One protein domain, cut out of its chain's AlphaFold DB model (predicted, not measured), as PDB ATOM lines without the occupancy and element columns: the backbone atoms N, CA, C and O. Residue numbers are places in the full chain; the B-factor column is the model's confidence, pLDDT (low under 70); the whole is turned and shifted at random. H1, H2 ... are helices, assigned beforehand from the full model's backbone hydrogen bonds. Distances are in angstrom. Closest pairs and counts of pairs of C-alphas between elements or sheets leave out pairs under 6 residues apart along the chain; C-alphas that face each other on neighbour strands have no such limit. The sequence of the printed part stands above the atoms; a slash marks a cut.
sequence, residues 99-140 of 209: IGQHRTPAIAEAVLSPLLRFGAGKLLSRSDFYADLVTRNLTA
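This is residues 99 to 140 of the 209 residues of the protein "Amidase domain-containing protein" of Nocardia sp. SYP-A9097 (UniProt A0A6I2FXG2). The printed part folds as an open U: residues 99 to 105 and H1 make one arm, H2 sits at the bend, and H3 makes the other arm, with a gap between the arms. The 42 printed residues hold three named helices, H1, H2, H3, and no named strand, an all helix class. The whole is only just compact, close to loose, with a radius of gyration of the C-alphas of 10.8 A, and elongated, 30 by 19 by 12 A.

Start at C-alpha 99, (31.737, 0.280, -19.402). Find H1, residues 106 to 117, 16.8 A long, beginning at (28.530, 5.214, -33.693). Next come H2, residues 121 to 124, 4.9 A, and H3, residues 128 to 138, 15.2 A, ending at (45.384, -2.918, -27.015).

H1 and H2 are close but not clearly touching; their closest C-alphas, Leu 115 and Gly 121, are 6.2 A apart. H2 and H3 are likewise close but not clearly touching, at Leu 124 and Tyr 130, C-alphas 6.3 A apart. H1 and H3 are apart. In H3 every O i to N i+4 pair is within hydrogen-bond range, in H1 7 of 8; H2 is too short for such a pair.

The farthest C-alphas, Ile 99 and Gly 119, are 30.4 A apart. The printed part has no cut, and both links are tight. Look for pLDDT under 70 at 16 residues, among them 119 to 126.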
ATOM      1  N   ILE A  99      32.713   0.638 -18.371       84.12
ATOM      2  CA  ILE A  99      31.737   0.280 -19.402       84.12
ATOM      3  C   ILE A  99      31.611   1.454 -20.383       84.12
ATOM      4  O   ILE A  99      31.370   2.590 -19.983       84.12
ATOM      5  N   GLY A 100      31.822   1.178 -21.671       80.25
ATOM      6  CA  GLY A 100      31.779   2.182 -22.739       80.25
ATOM      7  C   GLY A 100      33.099   2.909 -23.028       80.25
ATOM      8  O   GLY A 100      33.160   3.637 -24.013       80.25
ATOM      9  N   GLN A 101      34.172   2.681 -22.260       78.38
ATOM     10  CA  GLN A 101      35.457   3.382 -22.432       78.38
ATOM     11  C   GLN A 101      36.144   3.109 -23.784       78.38
ATOM     12  O   GLN A 101      36.812   3.988 -24.319       78.38
ATOM     13  N   HIS A 102      35.945   1.921 -24.357       73.31
ATOM     14  CA  HIS A 102      36.454   1.539 -25.683       73.31
ATOM     15  C   HIS A 102      35.360   1.483 -26.751       73.31
ATOM     16  O   HIS A 102      35.495   0.797 -27.764       73.31
ATOM     17  N   ARG A 103      34.240   2.178 -26.535       72.44
ATOM     18  CA  ARG A 103      33.170   2.196 -27.525       72.44
ATOM     19  C   ARG A 103      33.638   2.965 -28.758       72.44
ATOM     20  O   ARG A 103      33.918   4.160 -28.689       72.44
ATOM     21  N   THR A 104      33.680   2.280 -29.893       72.38
ATOM     22  CA  THR A 104      33.844   2.931 -31.190       72.38
ATOM     23  C   THR A 104      32.693   3.928 -31.387       72.38
ATOM     24  O   THR A 104      31.539   3.556 -31.157       72.38
ATOM     25  N   PRO A 105      32.958   5.185 -31.786       75.94
ATOM     26  CA  PRO A 105      31.899   6.148 -32.075       75.94
ATOM     27  C   PRO A 105      30.886   5.571 -33.072       75.94
ATOM     28  O   PRO A 105      31.282   4.925 -34.040       75.94
ATOM     29  N   ALA A 106      29.589   5.822 -32.875       74.75
ATOM     30  CA  ALA A 106      28.530   5.214 -33.693       74.75
ATOM     31  C   ALA A 106      28.693   5.500 -35.200       74.75
ATOM     32  O   ALA A 106      28.452   4.632 -36.032       74.75
ATOM     33  N   ILE A 107      29.181   6.696 -35.544       72.81
ATOM     34  CA  ILE A 107      29.486   7.089 -36.928       72.81
ATOM     35  C   ILE A 107      30.632   6.240 -37.491       72.81
ATOM     36  O   ILE A 107      30.547   5.730 -38.605       72.81
ATOM     37  N   ALA A 108      31.688   6.036 -36.702       73.12
ATOM     38  CA  ALA A 108      32.799   5.181 -37.093       73.12
ATOM     39  C   ALA A 108      32.349   3.725 -37.273       73.12
ATOM     40  O   ALA A 108      32.760   3.085 -38.232       73.12
ATOM     41  N   GLU A 109      31.473   3.206 -36.412       74.00
ATOM     42  CA  GLU A 109      30.915   1.856 -36.546       74.00
ATOM     43  C   GLU A 109      30.038   1.708 -37.804       74.00
ATOM     44  O   GLU A 109      30.153   0.709 -38.525       74.00
ATOM     45  N   ALA A 110      29.221   2.725 -38.105       75.25
ATOM     46  CA  ALA A 110      28.357   2.784 -39.282       75.25
ATOM     47  C   ALA A 110      29.139   2.847 -40.603       75.25
ATOM     48  O   ALA A 110      28.671   2.326 -41.610       75.25
ATOM     49  N   VAL A 111      30.338   3.433 -40.595       74.69
ATOM     50  CA  VAL A 111      31.229   3.529 -41.763       74.69
ATOM     51  C   VAL A 111      32.136   2.298 -41.879       74.69
ATOM     52  O   VAL A 111      32.270   1.706 -42.951       74.69
ATOM     53  N   LEU A 112      32.722   1.851 -40.766       72.44
ATOM     54  CA  LEU A 112      33.678   0.742 -40.710       72.44
ATOM     55  C   LEU A 112      33.036  -0.603 -41.077       72.44
ATOM     56  O   LEU A 112      33.638  -1.402 -41.792       72.44
ATOM     57  N   SER A 113      31.811  -0.854 -40.611       71.50
ATOM     58  CA  SER A 113      31.097  -2.115 -40.851       71.50
ATOM     59  C   SER A 113      30.850  -2.410 -42.339       71.50
ATOM     60  O   SER A 113      31.222  -3.498 -42.786       71.50
ATOM     61  N   PRO A 114      30.271  -1.497 -43.142       74.19
ATOM     62  CA  PRO A 114      30.141  -1.706 -44.580       74.19
ATOM     63  C   PRO A 114      31.506  -1.730 -45.281       74.19
ATOM     64  O   PRO A 114      31.732  -2.627 -46.089       74.19
ATOM     65  N   LEU A 115      32.456  -0.853 -44.932       72.94
ATOM     66  CA  LEU A 115      33.800  -0.851 -45.541       72.94
ATOM     67  C   LEU A 115      34.526  -2.198 -45.401       72.94
ATOM     68  O   LEU A 115      35.138  -2.677 -46.356       72.94
ATOM     69  N   LEU A 116      34.438  -2.836 -44.230       73.31
ATOM     70  CA  LEU A 116      35.002  -4.169 -44.005       73.31
ATOM     71  C   LEU A 116      34.245  -5.260 -44.774       73.31
ATOM     72  O   LEU A 116      34.878  -6.172 -45.304       73.31
ATOM     73  N   ARG A 117      32.914  -5.163 -44.881       74.19
ATOM     74  CA  ARG A 117      32.085  -6.108 -45.654       74.19
ATOM     75  C   ARG A 117      32.361  -6.056 -47.153       74.19
ATOM     76  O   ARG A 117      32.373  -7.101 -47.792       74.19
ATOM     77  N   PHE A 118      32.627  -4.870 -47.692       79.06
ATOM     78  CA  PHE A 118      32.924  -4.668 -49.112       79.06
ATOM     79  C   PHE A 118      34.419  -4.811 -49.454       79.06
ATOM     80  O   PHE A 118      34.827  -4.505 -50.569       79.06
ATOM     81  N   GLY A 119      35.259  -5.284 -48.523       66.62
ATOM     82  CA  GLY A 119      36.670  -5.591 -48.797       66.62
ATOM     83  C   GLY A 119      37.609  -4.379 -48.851       66.62
ATOM     84  O   GLY A 119      38.804  -4.537 -49.103       66.62
ATOM     85  N   ALA A 120      37.124  -3.176 -48.525       69.69
ATOM     86  CA  ALA A 120      37.939  -1.960 -48.428       69.69
ATOM     87  C   ALA A 120      38.799  -1.902 -47.145       69.69
ATOM     88  O   ALA A 120      39.538  -0.942 -46.918       69.69
ATOM     89  N   GLY A 121      38.776  -2.954 -46.317       65.44
ATOM     90  CA  GLY A 121      39.587  -3.058 -45.099       65.44
ATOM     91  C   GLY A 121      41.096  -2.924 -45.334       65.44
ATOM     92  O   GLY A 121      41.823  -2.488 -44.445       65.44
ATOM     93  N   LYS A 122      41.590  -3.225 -46.542       63.62
ATOM     94  CA  LYS A 122      43.011  -3.062 -46.904       63.62
ATOM     95  C   LYS A 122      43.431  -1.599 -47.100       63.62
ATOM     96  O   LYS A 122      44.595  -1.267 -46.898       63.62
ATOM     97  N   LEU A 123      42.496  -0.734 -47.493       66.25
ATOM     98  CA  LEU A 123      42.720   0.710 -47.564       66.25
ATOM     99  C   LEU A 123      42.651   1.317 -46.160       66.25
ATOM    100  O   LEU A 123      43.487   2.132 -45.790       66.25
ATOM    101  N   LEU A 124      41.707   0.835 -45.346       64.44
ATOM    102  CA  LEU A 124      41.532   1.307 -43.978       64.44
ATOM    103  C   LEU A 124      42.658   0.887 -43.029       64.44
ATOM    104  O   LEU A 124      43.077   1.671 -42.197       64.44
ATOM    105  N   SER A 125      43.189  -0.329 -43.171       62.53
ATOM    106  CA  SER A 125      44.329  -0.810 -42.370       62.53
ATOM    107  C   SER A 125      45.627  -0.031 -42.607       62.53
ATOM    108  O   SER A 125      46.587  -0.216 -41.866       62.53
ATOM    109  N   ARG A 126      45.657   0.839 -43.624       63.94
ATOM    110  CA  ARG A 126      46.764   1.755 -43.917       63.94
ATOM    111  C   ARG A 126      46.541   3.178 -43.407       63.94
ATOM    112  O   ARG A 126      47.434   3.997 -43.577       63.94
ATOM    113  N   SER A 127      45.379   3.483 -42.831       71.12
ATOM    114  CA  SER A 127      45.104   4.808 -42.280       71.12
ATOM    115  C   SER A 127      45.483   4.893 -40.801       71.12
ATOM    116  O   SER A 127      45.362   3.919 -40.049       71.12
ATOM    117  N   ASP A 128      45.866   6.095 -40.367       69.75
ATOM    118  CA  ASP A 128      46.172   6.389 -38.960       69.75
ATOM    119  C   ASP A 128      44.971   6.137 -38.039       69.75
ATOM    120  O   ASP A 128      45.127   5.781 -36.874       69.75
ATOM    121  N   PHE A 129      43.755   6.230 -38.580       70.38
ATOM    122  CA  PHE A 129      42.517   5.947 -37.861       70.38
ATOM    123  C   PHE A 129      42.421   4.488 -37.388       70.38
ATOM    124  O   PHE A 129      42.039   4.226 -36.246       70.38
ATOM    125  N   TYR A 130      42.780   3.520 -38.238       66.81
ATOM    126  CA  TYR A 130      42.769   2.107 -37.848       66.81
ATOM    127  C   TYR A 130      43.879   1.804 -36.835       66.81
ATOM    128  O   TYR A 130      43.645   1.085 -35.862       66.81
ATOM    129  N   ALA A 131      45.065   2.392 -37.022       64.75
ATOM    130  CA  ALA A 131      46.181   2.258 -36.089       64.75
ATOM    131  C   ALA A 131      45.854   2.833 -34.699       64.75
ATOM    132  O   ALA A 131      46.161   2.202 -33.686       64.75
ATOM    133  N   ASP A 132      45.177   3.979 -34.635       70.12
ATOM    134  CA  ASP A 132      44.736   4.615 -33.392       70.12
ATOM    135  C   ASP A 132      43.632   3.800 -32.695       70.12
ATOM    136  O   ASP A 132      43.720   3.540 -31.494       70.12
ATOM    137  N   LEU A 133      42.647   3.280 -33.438       69.94
ATOM    138  CA  LEU A 133      41.632   2.375 -32.880       69.94
ATOM    139  C   LEU A 133      42.242   1.096 -32.296       69.94
ATOM    140  O   LEU A 133      41.865   0.676 -31.199       69.94
ATOM    141  N   VAL A 134      43.175   0.462 -33.009       68.50
ATOM    142  CA  VAL A 134      43.849  -0.755 -32.537       68.50
ATOM    143  C   VAL A 134      44.701  -0.443 -31.309       68.50
ATOM    144  O   VAL A 134      44.564  -1.116 -30.291       68.50
ATOM    145  N   THR A 135      45.513   0.614 -31.358       68.44
ATOM    146  CA  THR A 135      46.369   1.019 -30.235       68.44
ATOM    147  C   THR A 135      45.544   1.318 -28.989       68.44
ATOM    148  O   THR A 135      45.842   0.780 -27.926       68.44
ATOM    149  N   ARG A 136      44.457   2.090 -29.108       68.56
ATOM    150  CA  ARG A 136      43.574   2.396 -27.974       68.56
ATOM    151  C   ARG A 136      42.994   1.144 -27.335       68.56
ATOM    152  O   ARG A 136      42.903   1.099 -26.123       68.56
ATOM    153  N   ASN A 137      42.599   0.140 -28.112       69.00
ATOM    154  CA  ASN A 137      42.050  -1.096 -27.549       69.00
ATOM    155  C   ASN A 137      43.122  -1.978 -26.895       69.00
ATOM    156  O   ASN A 137      42.871  -2.606 -25.869       69.00
ATOM    157  N   LEU A 138      44.319  -2.031 -27.479       76.69
ATOM    158  CA  LEU A 138      45.384  -2.918 -27.015       76.69
ATOM    159  C   LEU A 138      46.171  -2.364 -25.826       76.69
ATOM    160  O   LEU A 138      46.738  -3.149 -25.069       76.69
ATOM    161  N   THR A 139      46.176  -1.047 -25.607       75.31
ATOM    162  CA  THR A 139      46.867  -0.427 -24.462       75.31
ATOM    163  C   THR A 139      46.355  -0.916 -23.112       75.31
ATOM    164  O   THR A 139      47.120  -0.917 -22.154       75.31
ATOM    165  N   ALA A 140      45.102  -1.369 -23.018       75.50
ATOM    166  CA  ALA A 140      44.554  -1.935 -21.787       75.50
ATOM    167  C   ALA A 140      45.046  -3.367 -21.501       75.50
ATOM    168  O   ALA A 140      45.154  -3.762 -20.339       75.50
TER     169      ALA A 140